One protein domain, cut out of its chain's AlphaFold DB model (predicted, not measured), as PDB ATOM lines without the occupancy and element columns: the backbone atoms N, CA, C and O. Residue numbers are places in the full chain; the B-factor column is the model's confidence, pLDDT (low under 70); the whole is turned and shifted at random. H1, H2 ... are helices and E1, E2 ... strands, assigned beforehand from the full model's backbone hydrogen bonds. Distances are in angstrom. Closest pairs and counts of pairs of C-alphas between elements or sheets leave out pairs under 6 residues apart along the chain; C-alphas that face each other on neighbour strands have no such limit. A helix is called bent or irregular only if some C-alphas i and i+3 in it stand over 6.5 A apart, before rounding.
ATOM      1  N   ARG A  14      12.781  54.633 -27.803       94.88
ATOM      2  CA  ARG A  14      12.571  55.996 -27.314       94.88
ATOM      3  C   ARG A  14      11.128  56.202 -26.878       94.88
ATOM      4  O   ARG A  14      10.898  56.819 -25.842       94.88
ATOM      5  N   ALA A  15      10.170  55.666 -27.631       93.81
ATOM      6  CA  ALA A  15       8.760  55.698 -27.254       93.81
ATOM      7  C   ALA A  15       8.499  54.921 -25.954       93.81
ATOM      8  O   ALA A  15       7.842  55.434 -25.051       93.81
ATOM      9  N   ILE A  16       9.048  53.708 -25.835       93.94
ATOM     10  CA  ILE A  16       8.920  52.897 -24.619       93.94
ATOM     11  C   ILE A  16       9.576  53.605 -23.428       93.94
ATOM     12  O   ILE A  16       8.968  53.707 -22.364       93.94
ATOM     13  N   HIS A  17      10.792  54.126 -23.605       94.56
ATOM     14  CA  HIS A  17      11.496  54.890 -22.583       94.56
ATOM     15  C   HIS A  17      10.710  56.125 -22.150       94.56
ATOM     16  O   HIS A  17      10.526  56.310 -20.955       94.56
ATOM     17  N   GLY A  18      10.177  56.919 -23.083       93.81
ATOM     18  CA  GLY A  18       9.390  58.109 -22.754       93.81
ATOM     19  C   GLY A  18       8.183  57.809 -21.863       93.81
ATOM     20  O   GLY A  18       7.865  58.600 -20.979       93.81
ATOM     21  N   VAL A  19       7.550  56.644 -22.035       94.31
ATOM     22  CA  VAL A  19       6.466  56.207 -21.149       94.31
ATOM     23  C   VAL A  19       7.016  55.687 -19.820       94.31
ATOM     24  O   VAL A  19       6.650  56.210 -18.773       94.31
ATOM     25  N   LEU A  20       7.915  54.698 -19.833       93.69
ATOM     26  CA  LEU A  20       8.415  54.056 -18.607       93.69
ATOM     27  C   LEU A  20       9.168  55.029 -17.690       93.69
ATOM     28  O   LEU A  20       8.984  55.019 -16.475       93.69
ATOM     29  N   ALA A  21       9.972  55.923 -18.259       94.19
ATOM     30  CA  ALA A  21      10.682  56.949 -17.509       94.19
ATOM     31  C   ALA A  21       9.733  57.985 -16.882       94.19
ATOM     32  O   ALA A  21      10.143  58.670 -15.957       94.19
ATOM     33  N   SER A  22       8.475  58.081 -17.316       93.69
ATOM     34  CA  SER A  22       7.493  58.983 -16.696       93.69
ATOM     35  C   SER A  22       6.719  58.356 -15.530       93.69
ATOM     36  O   SER A  22       6.116  59.091 -14.749       93.69
ATOM     37  N   LEU A  23       6.754  57.021 -15.391       95.00
ATOM     38  CA  LEU A  23       5.957  56.301 -14.397       95.00
ATOM     39  C   LEU A  23       6.476  56.500 -12.969       95.00
ATOM     40  O   LEU A  23       7.675  56.375 -12.697       95.00
ATOM     41  N   LYS A  24       5.558  56.736 -12.038       95.12
ATOM     42  CA  LYS A  24       5.815  56.904 -10.601       95.12
ATOM     43  C   LYS A  24       5.505  55.628  -9.821       95.12
ATOM     44  O   LYS A  24       4.852  54.716 -10.320       95.12
ATOM     45  N   LEU A  25       5.954  55.578  -8.565       93.56
ATOM     46  CA  LEU A  25       5.610  54.493  -7.641       93.56
ATOM     47  C   LEU A  25       4.084  54.336  -7.530       93.56
ATOM     48  O   LEU A  25       3.364  55.319  -7.364       93.56
ATOM     49  N   GLY A  26       3.605  53.096  -7.617       92.38
ATOM     50  CA  GLY A  26       2.187  52.736  -7.593       92.38
ATOM     51  C   GLY A  26       1.454  52.905  -8.928       92.38
ATOM     52  O   GLY A  26       0.305  52.475  -9.037       92.38
ATOM     53  N   GLU A  27       2.078  53.492  -9.954       94.81
ATOM     54  CA  GLU A  27       1.451  53.624 -11.269       94.81
ATOM     55  C   GLU A  27       1.514  52.317 -12.063       94.81
ATOM     56  O   GLU A  27       2.434  51.505 -11.930       94.81
ATOM     57  N   ARG A  28       0.503  52.122 -12.914       92.75
ATOM     58  CA  ARG A  28       0.388  50.950 -13.779       92.75
ATOM     59  C   ARG A  28       1.115  51.177 -15.092       92.75
ATOM     60  O   ARG A  28       0.990  52.235 -15.708       92.75
ATOM     61  N   VAL A  29       1.797  50.143 -15.566       91.56
ATOM     62  CA  VAL A  29       2.384  50.122 -16.900       91.56
ATOM     63  C   VAL A  29       1.261  50.025 -17.938       91.56
ATOM     64  O   VAL A  29       0.422  49.123 -17.862       91.56
ATOM     65  N   PRO A  30       1.232  50.924 -18.933       89.94
ATOM     66  CA  PRO A  30       0.263  50.852 -20.017       89.94
ATOM     67  C   PRO A  30       0.345  49.541 -20.811       89.94
ATOM     68  O   PRO A  30       1.425  49.055 -21.137       89.94
ATOM     69  N   LEU A  31      -0.814  49.000 -21.202       84.25
ATOM     70  CA  LEU A  31      -0.930  47.704 -21.891       84.25
ATOM     71  C   LEU A  31      -0.301  47.658 -23.298       84.25
ATOM     72  O   LEU A  31      -0.181  46.581 -23.875       84.25
ATOM     73  N   ASN A  32       0.074  48.804 -23.874       85.69
ATOM     74  CA  ASN A  32       0.848  48.861 -25.120       85.69
ATOM     75  C   ASN A  32       2.354  48.634 -24.901       85.69
ATOM     76  O   ASN A  32       3.084  48.476 -25.881       85.69
ATOM     77  N   ILE A  33       2.835  48.602 -23.657       88.88
ATOM     78  CA  ILE A  33       4.197  48.176 -23.338       88.88
ATOM     79  C   ILE A  33       4.147  46.698 -22.990       88.88
ATOM     80  O   ILE A  33       3.690  46.292 -21.924       88.88
ATOM     81  N   LEU A  34       4.615  45.883 -23.927       81.19
ATOM     82  CA  LEU A  34       4.557  44.439 -23.789       81.19
ATOM     83  C   LEU A  34       5.763  43.945 -23.009       81.19
ATOM     84  O   LEU A  34       6.847  43.744 -23.554       81.19
ATOM     85  N   ILE A  35       5.540  43.767 -21.716       82.06
ATOM     86  CA  ILE A  35       6.526  43.248 -20.787       82.06
ATOM     87  C   ILE A  35       6.108  41.841 -20.403       82.06
ATOM     88  O   ILE A  35       5.097  41.669 -19.728       82.06
ATOM     89  N   ASN A  36       6.936  40.884 -20.815       72.62
ATOM     90  CA  ASN A  36       6.876  39.477 -20.450       72.62
ATOM     91  C   ASN A  36       5.487  38.830 -20.599       72.62
ATOM     92  O   ASN A  36       4.635  38.905 -19.718       72.62
ATOM     93  N   ASP A  37       5.299  38.151 -21.725       69.62
ATOM     94  CA  ASP A  37       4.133  37.314 -21.959       69.62
ATOM     95  C   ASP A  37       4.283  36.021 -21.148       69.62
ATOM     96  O   ASP A  37       5.187  35.218 -21.409       69.62
ATOM     97  N   TYR A  38       3.440  35.822 -20.130       64.88
ATOM     98  CA  TYR A  38       3.405  34.537 -19.435       64.88
ATOM     99  C   TYR A  38       3.177  33.416 -20.460       64.88
ATOM    100  O   TYR A  38       2.577  33.627 -21.510       64.88
ATOM    101  N   ALA A  39       3.596  32.184 -20.153       64.19
ATOM    102  CA  ALA A  39       3.456  31.051 -21.080       64.19
ATOM    103  C   ALA A  39       2.011  30.818 -21.582       64.19
ATOM    104  O   ALA A  39       1.800  30.163 -22.598       64.19
ATOM    105  N   ASN A  40       1.018  31.356 -20.871       64.94
ATOM    106  CA  ASN A  40      -0.396  31.317 -21.228       64.94
ATOM    107  C   ASN A  40      -0.849  32.434 -22.197       64.94
ATOM    108  O   ASN A  40      -2.040  32.501 -22.501       64.94
ATOM    109  N   GLY A  41       0.040  33.312 -22.673       64.38
ATOM    110  CA  GLY A  41      -0.322  34.441 -23.538       64.38
ATOM    111  C   GLY A  41      -0.914  35.647 -22.788       64.38
ATOM    112  O   GLY A  41      -1.530  36.533 -23.393       64.38
ATOM    113  N   GLY A  42      -0.843  35.639 -21.454       70.75
ATOM    114  CA  GLY A  42      -1.351  36.698 -20.596       70.75
ATOM    115  C   GLY A  42      -0.328  37.812 -20.401       70.75
ATOM    116  O   GLY A  42       0.736  37.586 -19.835       70.75
ATOM    117  N   ILE A  43      -0.702  39.039 -20.771       74.06
ATOM    118  CA  ILE A  43       0.021  40.254 -20.375       74.06
ATOM    119  C   ILE A  43      -0.597  40.766 -19.068       74.06
ATOM    120  O   ILE A  43      -1.782  41.144 -19.086       74.06
ATOM    121  N   PRO A  44       0.143  40.763 -17.950       77.44
ATOM    122  CA  PRO A  44      -0.366  41.262 -16.678       77.44
ATOM    123  C   PRO A  44      -0.409  42.790 -16.626       77.44
ATOM    124  O   PRO A  44       0.252  43.491 -17.394       77.44
ATOM    125  N   GLU A  45      -1.188  43.308 -15.678       85.19
ATOM    126  CA  GLU A  45      -1.157  44.723 -15.311       85.19
ATOM    127  C   GLU A  45       0.004  44.956 -14.339       85.19
ATOM    128  O   GLU A  45      -0.146  44.829 -13.126       85.19
ATOM    129  N   TRP A  46       1.182  45.264 -14.881       90.75
ATOM    130  CA  TRP A  46       2.363  45.580 -14.082       90.75
ATOM    131  C   TRP A  46       2.191  46.902 -13.325       90.75
ATOM    132  O   TRP A  46       1.780  47.902 -13.913       90.75
ATOM    133  N   THR A  47       2.586  46.933 -12.054       92.44
ATOM    134  CA  THR A  47       2.603  48.134 -11.205       92.44
ATOM    135  C   THR A  47       4.026  48.438 -10.752       92.44
ATOM    136  O   THR A  47       4.747  47.529 -10.333       92.44
ATOM    137  N   VAL A  48       4.439  49.706 -10.806       93.38
ATOM    138  CA  VAL A  48       5.761  50.146 -10.334       93.38
ATOM    139  C   VAL A  48       5.821  50.074  -8.808       93.38
ATOM    140  O   VAL A  48       5.060  50.763  -8.131       93.38
ATOM    141  N   CYS A  49       6.736  49.281  -8.254       90.94
ATOM    142  CA  CYS A  49       6.939  49.190  -6.803       90.94
ATOM    143  C   CYS A  49       8.262  49.806  -6.339       90.94
ATOM    144  O   CYS A  49       8.332  50.292  -5.215       90.94
ATOM    145  N   GLU A  50       9.281  49.834  -7.198       91.50
ATOM    146  CA  GLU A  50      10.546  50.522  -6.935       91.50
ATOM    147  C   GLU A  50      11.028  51.212  -8.210       91.50
ATOM    148  O   GLU A  50      10.694  50.803  -9.328       91.50
ATOM    149  N   ARG A  51      11.800  52.282  -8.032       91.81
ATOM    150  CA  ARG A  51      12.337  53.084  -9.125       91.81
ATOM    151  C   ARG A  51      13.701  53.639  -8.749       91.81
ATOM    152  O   ARG A  51      13.855  54.232  -7.686       91.81
ATOM    153  N   GLU A  52      14.639  53.523  -9.676       91.56
ATOM    154  CA  GLU A  52      15.914  54.233  -9.673       91.56
ATOM    155  C   GLU A  52      16.041  55.010 -10.981       91.56
ATOM    156  O   GLU A  52      15.717  54.495 -12.052       91.56
ATOM    157  N   GLU A  53      16.513  56.247 -10.911       89.44
ATOM    158  CA  GLU A  53      16.731  57.074 -12.092       89.44
ATOM    159  C   GLU A  53      18.048  57.833 -11.995       89.44
ATOM    160  O   GLU A  53      18.477  58.255 -10.922       89.44
ATOM    161  N   ASP A  54      18.664  58.003 -13.153       82.06
ATOM    162  CA  ASP A  54      19.728  58.961 -13.424       82.06
ATOM    163  C   ASP A  54      19.413  59.549 -14.802       82.06
ATOM    164  O   ASP A  54      18.814  58.854 -15.615       82.06
ATOM    165  N   GLY A  55      19.757  60.804 -15.089       79.06
ATOM    166  CA  GLY A  55      19.124  61.637 -16.134       79.06
ATOM    167  C   GLY A  55      18.986  61.057 -17.561       79.06
ATOM    168  O   GLY A  55      18.287  61.640 -18.388       79.06
ATOM    169  N   HIS A  56      19.613  59.920 -17.862       86.50
ATOM    170  CA  HIS A  56      19.547  59.205 -19.138       86.50
ATOM    171  C   HIS A  56      18.873  57.822 -19.092       86.50
ATOM    172  O   HIS A  56      18.587  57.260 -20.154       86.50
ATOM    173  N   TYR A  57      18.620  57.250 -17.913       91.56
ATOM    174  CA  TYR A  57      18.023  55.926 -17.763       91.56
ATOM    175  C   TYR A  57      17.076  55.835 -16.560       91.56
ATOM    176  O   TYR A  57      17.194  56.559 -15.575       91.56
ATOM    177  N   ALA A  58      16.146  54.889 -16.625       92.56
ATOM    178  CA  ALA A  58      15.334  54.486 -15.485       92.56
ATOM    179  C   ALA A  58      15.425  52.972 -15.291       92.56
ATOM    180  O   ALA A  58      15.461  52.208 -16.263       92.56
ATOM    181  N   ILE A  59      15.456  52.548 -14.034       92.25
ATOM    182  CA  ILE A  59      15.302  51.158 -13.622       92.25
ATOM    183  C   ILE A  59      14.012  51.065 -12.818       92.25
ATOM    184  O   ILE A  59      13.842  51.786 -11.836       92.25
ATOM    185  N   LEU A  60      13.093  50.206 -13.250       92.81
ATOM    186  CA  LEU A  60      11.811  49.983 -12.586       92.81
ATOM    187  C   LEU A  60      11.735  48.551 -12.084       92.81
ATOM    188  O   LEU A  60      11.906  47.628 -12.879       92.81
ATOM    189  N   THR A  61      11.374  48.377 -10.821       91.75
ATOM    190  CA  THR A  61      10.890  47.093 -10.320       91.75
ATOM    191  C   THR A  61       9.377  47.079 -10.471       91.75
ATOM    192  O   THR A  61       8.677  47.965  -9.966       91.75
ATOM    193  N   LEU A  62       8.867  46.097 -11.206       91.31
ATOM    194  CA  LEU A  62       7.449  45.953 -11.511       91.31
ATOM    195  C   LEU A  62       6.883  44.736 -10.797       91.31
ATOM    196  O   LEU A  62       7.539  43.700 -10.763       91.31
ATOM    197  N   THR A  63       5.656  44.835 -10.290       90.25
ATOM    198  CA  THR A  63       4.930  43.716  -9.669       90.25
ATOM    199  C   THR A  63       3.600  43.455 -10.360       90.25
ATOM    200  O   THR A  63       2.925  44.383 -10.801       90.25
ATOM    201  N   ASP A  64       3.224  42.184 -10.453       87.44
ATOM    202  CA  ASP A  64       1.905  41.743 -10.892       87.44
ATOM    203  C   ASP A  64       1.054  41.428  -9.658       87.44
ATOM    204  O   ASP A  64       1.206  40.383  -9.022       87.44
ATOM    205  N   GLU A  65       0.167  42.357  -9.301       76.00
ATOM    206  CA  GLU A  65      -0.738  42.207  -8.154       76.00
ATOM    207  C   GLU A  65      -1.945  41.310  -8.456       76.00
ATOM    208  O   GLU A  65      -2.668  40.917  -7.543       76.00
ATOM    209  N   SER A  66      -2.173  40.988  -9.733       73.19
ATOM    210  CA  SER A  66      -3.305  40.171 -10.177       73.19
ATOM    211  C   SER A  66      -3.013  38.671 -10.139       73.19
ATOM    212  O   SER A  66      -3.934  37.852 -10.223       73.19
ATOM    213  N   ASN A  67      -1.742  38.289  -9.987       68.19
ATOM    214  CA  ASN A  67      -1.327  36.897  -9.997       68.19
ATOM    215  C   ASN A  67      -1.626  36.194  -8.668       68.19
ATOM    216  O   ASN A  67      -0.787  36.104  -7.777       68.19
ATOM    217  N   ILE A  68      -2.829  35.634  -8.570       57.62
ATOM    218  CA  ILE A  68      -3.284  34.811  -7.441       57.62
ATOM    219  C   ILE A  68      -2.574  33.449  -7.330       57.62
ATOM    220  O   ILE A  68      -2.767  32.746  -6.341       57.62
ATOM    221  N   HIS A  69      -1.786  33.040  -8.333       56.72
ATOM    222  CA  HIS A  69      -1.119  31.733  -8.329       56.72
ATOM    223  C   HIS A  69       0.171  31.711  -7.509       56.72
ATOM    224  O   HIS A  69       0.655  30.628  -7.177       56.72
ATOM    225  N   TYR A  70       0.713  32.877  -7.154       54.31
ATOM    226  CA  TYR A  70       1.862  32.975  -6.269       54.31
ATOM    227  C   TYR A  70       1.437  33.628  -4.949       54.31
ATOM    228  O   TYR A  70       0.827  34.694  -4.969       54.31
ATOM    229  N   PRO A  71       1.773  33.037  -3.784       55.16
ATOM    230  CA  PRO A  71       1.515  33.679  -2.491       55.16
ATOM    231  C   PRO A  71       2.283  35.005  -2.339       55.16
ATOM    232  O   PRO A  71       1.899  35.851  -1.537       55.16
ATOM    233  N   ASN A  72       3.337  35.193  -3.142       68.31
ATOM    234  CA  ASN A  72       4.144  36.404  -3.238       68.31
ATOM    235  C   ASN A  72       3.967  37.026  -4.631       68.31
ATOM    236  O   ASN A  72       3.893  36.294  -5.618       68.31
ATOM    237  N   LYS A  73       3.949  38.361  -4.730       82.31
ATOM    238  CA  LYS A  73       3.808  39.069  -6.015       82.31
ATOM    239  C   LYS A  73       4.924  38.646  -6.978       82.31
ATOM    240  O   LYS A  73       6.095  38.625  -6.593       82.31
ATOM    241  N   ALA A  74       4.580  38.325  -8.225       85.06
ATOM    242  CA  ALA A  74       5.585  38.142  -9.268       85.06
ATOM    243  C   ALA A  74       6.182  39.507  -9.622       85.06
ATOM    244  O   ALA A  74       5.439  40.482  -9.732       85.06
ATOM    245  N   ALA A  75       7.499  39.575  -9.794       87.88
ATOM    246  CA  ALA A  75       8.202  40.800 -10.134       87.88
ATOM    247  C   ALA A  75       9.277  40.607 -11.195       87.88
ATOM    248  O   ALA A  75       9.727  39.491 -11.454       87.88
ATOM    249  N   LEU A  76       9.668  41.720 -11.807       88.62
ATOM    250  CA  LEU A  76      10.797  41.818 -12.720       88.62
ATOM    251  C   LEU A  76      11.388  43.227 -12.681       88.62
ATOM    252  O   LEU A  76      10.686  44.198 -12.394       88.62
ATOM    253  N   ASP A  77      12.654  43.322 -13.073       90.38
ATOM    254  CA  ASP A  77      13.346  44.590 -13.271       90.38
ATOM    255  C   ASP A  77      13.277  45.004 -14.748       90.38
ATOM    256  O   ASP A  77      13.501  44.178 -15.639       90.38
ATOM    257  N   ILE A  78      13.035  46.284 -15.025       91.75
ATOM    258  CA  ILE A  78      13.166  46.894 -16.352       91.75
ATOM    259  C   ILE A  78      14.258  47.946 -16.322       91.75
ATOM    260  O   ILE A  78      14.149  48.910 -15.579       91.75
ATOM    261  N   PHE A  79      15.246  47.817 -17.202       92.69
ATOM    262  CA  PHE A  79      16.173  48.892 -17.540       92.69
ATOM    263  C   PHE A  79      15.695  49.589 -18.815       92.69
ATOM    264  O   PHE A  79      15.449  48.930 -19.829       92.69
ATOM    265  N   THR A  80      15.588  50.915 -18.803       93.12
ATOM    266  CA  THR A  80      15.151  51.683 -19.971       93.12
ATOM    267  C   THR A  80      15.970  52.949 -20.190       93.12
ATOM    268  O   THR A  80      16.140  53.759 -19.284       93.12
ATOM    269  N   CYS A  81      16.412  53.156 -21.425       94.06
ATOM    270  CA  CYS A  81      17.031  54.373 -21.934       94.06
ATOM    271  C   CYS A  81      16.593  54.598 -23.400       94.06
ATOM    272  O   CYS A  81      16.000  53.702 -24.013       94.06
ATOM    273  N   PRO A  82      16.837  55.781 -23.994       94.12
ATOM    274  CA  PRO A  82      16.293  56.136 -25.310       94.12
ATOM    275  C   PRO A  82      16.652  55.199 -26.477       94.12
ATOM    276  O   PRO A  82      15.959  55.208 -27.493       94.12
ATOM    277  N   ASP A  83      17.730  54.428 -26.373       92.94
ATOM    278  CA  ASP A  83      18.240  53.504 -27.392       92.94
ATOM    279  C   ASP A  83      18.026  52.024 -27.036       92.94
ATOM    280  O   ASP A  83      18.083  51.156 -27.919       92.94
ATOM    281  N   LYS A  84      17.739  51.716 -25.766       90.69
ATOM    282  CA  LYS A  84      17.666  50.343 -25.272       90.69
ATOM    283  C   LYS A  84      16.638  50.187 -24.160       90.69
ATOM    284  O   LYS A  84      16.625  50.928 -23.184       90.69
ATOM    285  N   THR A  85      15.819  49.145 -24.260       91.69
ATOM    286  CA  THR A  85      14.915  48.765 -23.173       91.69
ATOM    287  C   THR A  85      14.976  47.266 -22.945       91.69
ATOM    288  O   THR A  85      14.788  46.484 -23.876       91.69
ATOM    289  N   LEU A  86      15.268  46.861 -21.715       91.31
ATOM    290  CA  LEU A  86      15.518  45.475 -21.355       91.31
ATOM    291  C   LEU A  86      14.717  45.083 -20.112       91.31
ATOM    292  O   LEU A  86      14.538  45.904 -19.218       91.31
ATOM    293  N   GLY A  87      14.278  43.829 -20.038       89.69
ATOM    294  CA  GLY A  87      13.523  43.287 -18.912       89.69
ATOM    295  C   GLY A  87      14.098  41.984 -18.378       89.69
ATOM    296  O   GLY A  87      14.592  41.157 -19.142       89.69
ATOM    297  N   GLY A  88      14.094  41.841 -17.055       87.00
ATOM    298  CA  GLY A  88      14.688  40.721 -16.338       87.00
ATOM    299  C   GLY A  88      13.824  39.464 -16.385       87.00
ATOM    300  O   GLY A  88      12.728  39.444 -16.947       87.00
ATOM    301  N   ARG A  89      14.314  38.394 -15.753       83.56
ATOM    302  CA  ARG A  89      13.497  37.203 -15.487       83.56
ATOM    303  C   ARG A  89      12.498  37.490 -14.371       83.56
ATOM    304  O   ARG A  89      12.803  38.256 -13.464       83.56
ATOM    305  N   LEU A  90      11.350  36.814 -14.415       84.38
ATOM    306  CA  LEU A  90      10.419  36.819 -13.290       84.38
ATOM    307  C   LEU A  90      11.079  36.248 -12.042       84.38
ATOM    308  O   LEU A  90      11.748  35.214 -12.099       84.38
ATOM    309  N   TYR A  91      10.807  36.885 -10.917       82.56
ATOM    310  CA  TYR A  91      11.144  36.402  -9.591       82.56
ATOM    311  C   TYR A  91       9.995  36.696  -8.621       82.56
ATOM    312  O   TYR A  91       9.038  37.392  -8.955       82.56
ATOM    313  N   GLN A  92      10.053  36.121  -7.421       84.31
ATOM    314  CA  GLN A  92       9.105  36.448  -6.357       84.31
ATOM    315  C   GLN A  92       9.593  37.684  -5.610       84.31
ATOM    316  O   GLN A  92      10.736  37.714  -5.157       84.31
ATOM    317  N   TRP A  93       8.743  38.697  -5.488       83.69
ATOM    318  CA  TRP A  93       9.093  39.919  -4.778       83.69
ATOM    319  C   TRP A  93       9.083  39.715  -3.262       83.69
ATOM    320  O   TRP A  93       8.142  39.139  -2.710       83.69
ATOM    321  N   PHE A  94      10.105  40.257  -2.597       78.31
ATOM    322  CA  PHE A  94      10.200  40.337  -1.143       78.31
ATOM    323  C   PHE A  94      10.697  41.732  -0.745       78.31
ATOM    324  O   PHE A  94      11.628  42.238  -1.379       78.31
ATOM    325  N   PRO A  95      10.146  42.338   0.321       71.38
ATOM    326  CA  PRO A  95      10.681  43.581   0.862       71.38
ATOM    327  C   PRO A  95      12.165  43.435   1.238       71.38
ATOM    328  O   PRO A  95      12.525  42.529   1.990       71.38
ATOM    329  N   GLY A  96      13.022  44.330   0.739       66.31
ATOM    330  CA  GLY A  96      14.450  44.374   1.089       66.31
ATOM    331  C   GLY A  96      15.346  43.350   0.378       66.31
ATOM    332  O   GLY A  96      16.497  43.175   0.778       66.31
ATOM    333  N   CYS A  97      14.856  42.665  -0.659       66.25
ATOM    334  CA  CYS A  97      15.686  41.757  -1.450       66.25
ATOM    335  C   CYS A  97      16.696  42.511  -2.333       66.25
ATOM    336  O   CYS A  97      16.379  43.520  -2.949       66.25
ATOM    337  N   ILE A  98      17.913  41.972  -2.450       60.41
ATOM    338  CA  ILE A  98      18.902  42.436  -3.431       60.41
ATOM    339  C   ILE A  98      18.598  41.748  -4.764       60.41
ATOM    340  O   ILE A  98      18.712  40.526  -4.887       60.41
ATOM    341  N   HIS A  99      18.193  42.529  -5.761       67.31
ATOM    342  CA  HIS A  99      17.775  42.025  -7.067       67.31
ATOM    343  C   HIS A  99      18.979  41.819  -7.996       67.31
ATOM    344  O   HIS A  99      19.771  42.730  -8.249       67.31
ATOM    345  N   ALA A 100      19.144  40.597  -8.511       55.56
ATOM    346  CA  ALA A 100      20.188  40.281  -9.478       55.56
ATOM    347  C   ALA A 100      19.761  40.749 -10.879       55.56
ATOM    348  O   ALA A 100      19.141  40.005 -11.638       55.56
ATOM    349  N   ARG A 101      20.162  41.969 -11.242       65.69
ATOM    350  CA  ARG A 101      19.899  42.640 -12.533       65.69
ATOM    351  C   ARG A 101      20.580  41.982 -13.749       65.69
ATOM    352  O   ARG A 101      20.722  42.581 -14.805       65.69
ATOM    353  N   ASN A 102      21.075  40.754 -13.639       51.97
ATOM    354  CA  ASN A 102      22.154  40.296 -14.519       51.97
ATOM    355  C   ASN A 102      21.673  39.531 -15.764       51.97
ATOM    356  O   ASN A 102      22.491  38.984 -16.498       51.97
ATOM    357  N   MET A 103      20.368  39.486 -16.043       63.69
ATOM    358  CA  MET A 103      19.825  38.762 -17.200       63.69
ATOM    359  C   MET A 103      18.618  39.476 -17.809       63.69
ATOM    360  O   MET A 103      17.492  38.987 -17.718       63.69
ATOM    361  N   PHE A 104      18.861  40.626 -18.441       76.06
ATOM    362  CA  PHE A 104      17.813  41.351 -19.147       76.06
ATOM    363  C   PHE A 104      17.699  40.938 -20.630       76.06
ATOM    364  O   PHE A 104      18.686  40.967 -21.366       76.06
ATOM    365  N   GLY A 105      16.492  40.592 -21.086       82.56
ATOM    366  CA  GLY A 105      16.136  40.410 -22.499       82.56
ATOM    367  C   GLY A 105      15.550  41.686 -23.116       82.56
ATOM    368  O   GLY A 105      14.970  42.503 -22.411       82.56
ATOM    369  N   ASP A 106      15.696  41.880 -24.430       86.38
ATOM    370  CA  ASP A 106      15.213  43.088 -25.120       86.38
ATOM    371  C   ASP A 106      13.695  43.056 -25.334       86.38
ATOM    372  O   ASP A 106      13.179  42.301 -26.165       86.38
ATOM    373  N   ILE A 107      12.970  43.911 -24.607       87.06
ATOM    374  CA  ILE A 107      11.502  43.939 -24.668       87.06
ATOM    375  C   ILE A 107      10.989  44.444 -26.023       87.06
ATOM    376  O   ILE A 107       9.869  44.121 -26.425       87.06
ATOM    377  N   ARG A 108      11.818  45.172 -26.784       87.38
ATOM    378  CA  ARG A 108      11.454  45.669 -28.118       87.38
ATOM    379  C   ARG A 108      11.305  44.539 -29.115       87.38
ATOM    380  O   ARG A 108      10.439  44.614 -29.978       87.38
ATOM    381  N   GLN A 109      12.126  43.492 -29.009       85.44
ATOM    382  CA  GLN A 109      12.015  42.333 -29.899       85.44
ATOM    383  C   GLN A 109      10.645  41.671 -29.744       85.44
ATOM    384  O   GLN A 109       9.990  41.352 -30.736       85.44
ATOM    385  N   HIS A 110      10.176  41.556 -28.502       79.44
ATOM    386  CA  HIS A 110       8.862  41.012 -28.189       79.44
ATOM    387  C   HIS A 110       7.737  41.920 -28.701       79.44
ATOM    388  O   HIS A 110       6.835  41.477 -29.417       79.44
ATOM    389  N   ALA A 111       7.829  43.222 -28.417       82.50
ATOM    390  CA  ALA A 111       6.836  44.186 -28.868       82.50
ATOM    391  C   ALA A 111       6.773  44.314 -30.397       82.50
ATOM    392  O   ALA A 111       5.688  44.480 -30.953       82.50
ATOM    393  N   ARG A 112       7.906  44.182 -31.097       85.00
ATOM    394  CA  ARG A 112       7.973  44.160 -32.563       85.00
ATOM    395  C   ARG A 112       7.277  42.935 -33.140       85.00
ATOM    396  O   ARG A 112       6.392  43.102 -33.972       85.00
ATOM    397  N   ALA A 113       7.593  41.738 -32.644       83.69
ATOM    398  CA  ALA A 113       6.921  40.512 -33.076       83.69
ATOM    399  C   ALA A 113       5.392  40.607 -32.902       83.69
ATOM    400  O   ALA A 113       4.624  40.128 -33.737       83.69
ATOM    401  N   MET A 114       4.937  41.281 -31.843       78.69
ATOM    402  CA  MET A 114       3.519  41.540 -31.607       78.69
ATOM    403  C   MET A 114       2.943  42.644 -32.493       78.69
ATOM    404  O   MET A 114       1.814  42.498 -32.947       78.69
ATOM    405  N   CYS A 115       3.692  43.708 -32.795       82.94
ATOM    406  CA  CYS A 115       3.296  44.714 -33.786       82.94
ATOM    407  C   CYS A 115       3.065  44.085 -35.161       82.94
ATOM    408  O   CYS A 115       2.063  44.393 -35.803       82.94
ATOM    409  N   ASP A 116       3.959  43.191 -35.583       83.62
ATOM    410  CA  ASP A 116       3.878  42.499 -36.872       83.62
ATOM    411  C   ASP A 116       2.624  41.609 -36.944       83.62
ATOM    412  O   ASP A 116       1.969  41.501 -37.982       83.62
ATOM    413  N   ARG A 117       2.231  41.021 -35.807       77.94
ATOM    414  CA  ARG A 117       1.017  40.201 -35.664       77.94
ATOM    415  C   ARG A 117      -0.238  41.018 -35.345       77.94
ATOM    416  O   ARG A 117      -1.344  40.498 -35.488       77.94
ATOM    417  N   TRP A 118      -0.109  42.283 -34.939       76.62
ATOM    418  CA  TRP A 118      -1.214  43.111 -34.442       76.62
ATOM    419  C   TRP A 118      -2.393  43.212 -35.416       76.62
ATOM    420  O   TRP A 118      -3.520  42.987 -34.972       76.62
ATOM    421  N   PRO A 119      -2.186  43.434 -36.733       76.56
ATOM    422  CA  PRO A 119      -3.280  43.449 -37.705       76.56
ATOM    423  C   PRO A 119      -4.098  42.150 -37.721       76.56
ATOM    424  O   PRO A 119      -5.310  42.184 -37.901       76.56
ATOM    425  N   GLN A 120      -3.456  41.004 -37.477       74.38
ATOM    426  CA  GLN A 120      -4.107  39.690 -37.427       74.38
ATOM    427  C   GLN A 120      -4.881  39.492 -36.116       74.38
ATOM    428  O   GLN A 120      -5.897  38.800 -36.094       74.38
ATOM    429  N   ILE A 121      -4.407  40.100 -35.024       68.56
ATOM    430  CA  ILE A 121      -5.043  40.055 -33.700       68.56
ATOM    431  C   ILE A 121      -6.315  40.914 -33.693       68.56
ATOM    432  O   ILE A 121      -7.360  40.453 -33.234       68.56
ATOM    433  N   ILE A 122      -6.256  42.134 -34.238       67.94
ATOM    434  CA  ILE A 122      -7.421  43.034 -34.309       67.94
ATOM    435  C   ILE A 122      -8.378  42.662 -35.452       67.94
ATOM    436  O   ILE A 122      -9.591  42.764 -35.287       67.94
ATOM    437  N   GLY A 123      -7.855  42.171 -36.581       57.84
ATOM    438  CA  GLY A 123      -8.638  41.782 -37.759       57.84
ATOM    439  C   GLY A 123      -9.463  40.504 -37.577       57.84
ATOM    440  O   GLY A 123     -10.406  40.280 -38.325       57.84
ATOM    441  N   LYS A 124      -9.169  39.692 -36.552       53.44
ATOM    442  CA  LYS A 124      -9.988  38.527 -36.167       53.44
ATOM    443  C   LYS A 124     -11.243  38.880 -35.358       53.44
ATOM    444  O   LYS A 124     -12.034  37.992 -35.060       53.44
ATOM    445  N   LYS A 125     -11.474  40.155 -35.020       51.53
ATOM    446  CA  LYS A 125     -12.768  40.629 -34.504       51.53
ATOM    447  C   LYS A 125     -13.605  41.200 -35.648       51.53
ATOM    448  O   LYS A 125     -13.680  42.419 -35.773       51.53
TER     449      LYS A 125
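This is residues 14 to 125 of the 127 residues of an uncharacterized protein of Ktedonobacteria bacterium brp13 (UniProt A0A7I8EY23). A twisted sheet of four antiparallel strands has the short helix H1 over one face, while the longer helix H2 begins by grazing the sheet with residues 107 to 109 and sticks out as a free arm from residue 116 on. Two long stretches without a named element wind about this sheet: residues 21 to 45 lead from H1 to E1, and residues 88 to 106 loop out from E4 and come back beside it before H2. The printed part has 112 residues, with two named helices and four named strands in the order H1 E1 E2 E3 E4 H2; the sheet's order is E1 E2 E3 E4, and the class is mixed, helices and strands, with under half of the residues in named elements. The whole is compact, with a radius of gyration of the C-alphas of 14.1 A and spans of 45 by 36 by 24 A.

H1, residues 14 to 20, is on the sheet of E1, residues 46 to 54, E2, residues 57 to 64, E3, residues 74 to 81, and E4, residues 84 to 87. Its height over the sheet is 8.5 A. It lies only just over E3 and E4, with 3 C-alphas falling on each, and runs slantwise to the strands, at 42 degrees to E3 on the local plane. The closest C-alphas of H1 and E3 are those of His 17 and Thr 80, 5.5 A apart. The strands form a meander, each the antiparallel neighbour of the one before, and each successive pair is a hairpin. Between E1 and E2, N 52 and O 59 are within hydrogen-bond range at 2.9 A; between E2 and E3, N 60 and O 78 at 2.9 A; between E3 and E4, N 79 and O 86 at 2.9 A. E1 bends by 71 degrees at residue 49. Residues 91 to 92 pair antiparallel with 74 to 75 of E3, and residues 105 to 106 with 86 to 87 of E4. H2, residues 107 to 123, only grazes the sheet; its closest C-alpha pair with E4 is Ile 107 and Leu 86, 5.4 A. H1 and H2 are only just apart, at 8.4 A. Every O i to N i+4 pair of H1 is within hydrogen-bond range, against 11 of 13 in H2.

H1 begins at C-alpha 14 (12.571, 55.996, -27.314). E1, E2 and E3 are 21.9 A, 22.5 A and 23.6 A long from first to last C-alpha. H2 is 24.1 A long, ends at C-alpha 123 (-8.638, 41.782, -37.759), has a kink of 48 degrees near residue 117, and is irregular, with C-alphas 116 and 119 7.3 A apart.

The two C-alphas farthest apart are those of Gly 96 and Gly 123, 45.3 A. The printed part has no cut. The links H1 to E1 and E4 to H2 are long. Mean pLDDT of the printed part is 81.6, with residues 37 to 41, 67 to 72, 96 to 103 and 121 to 125 under 70.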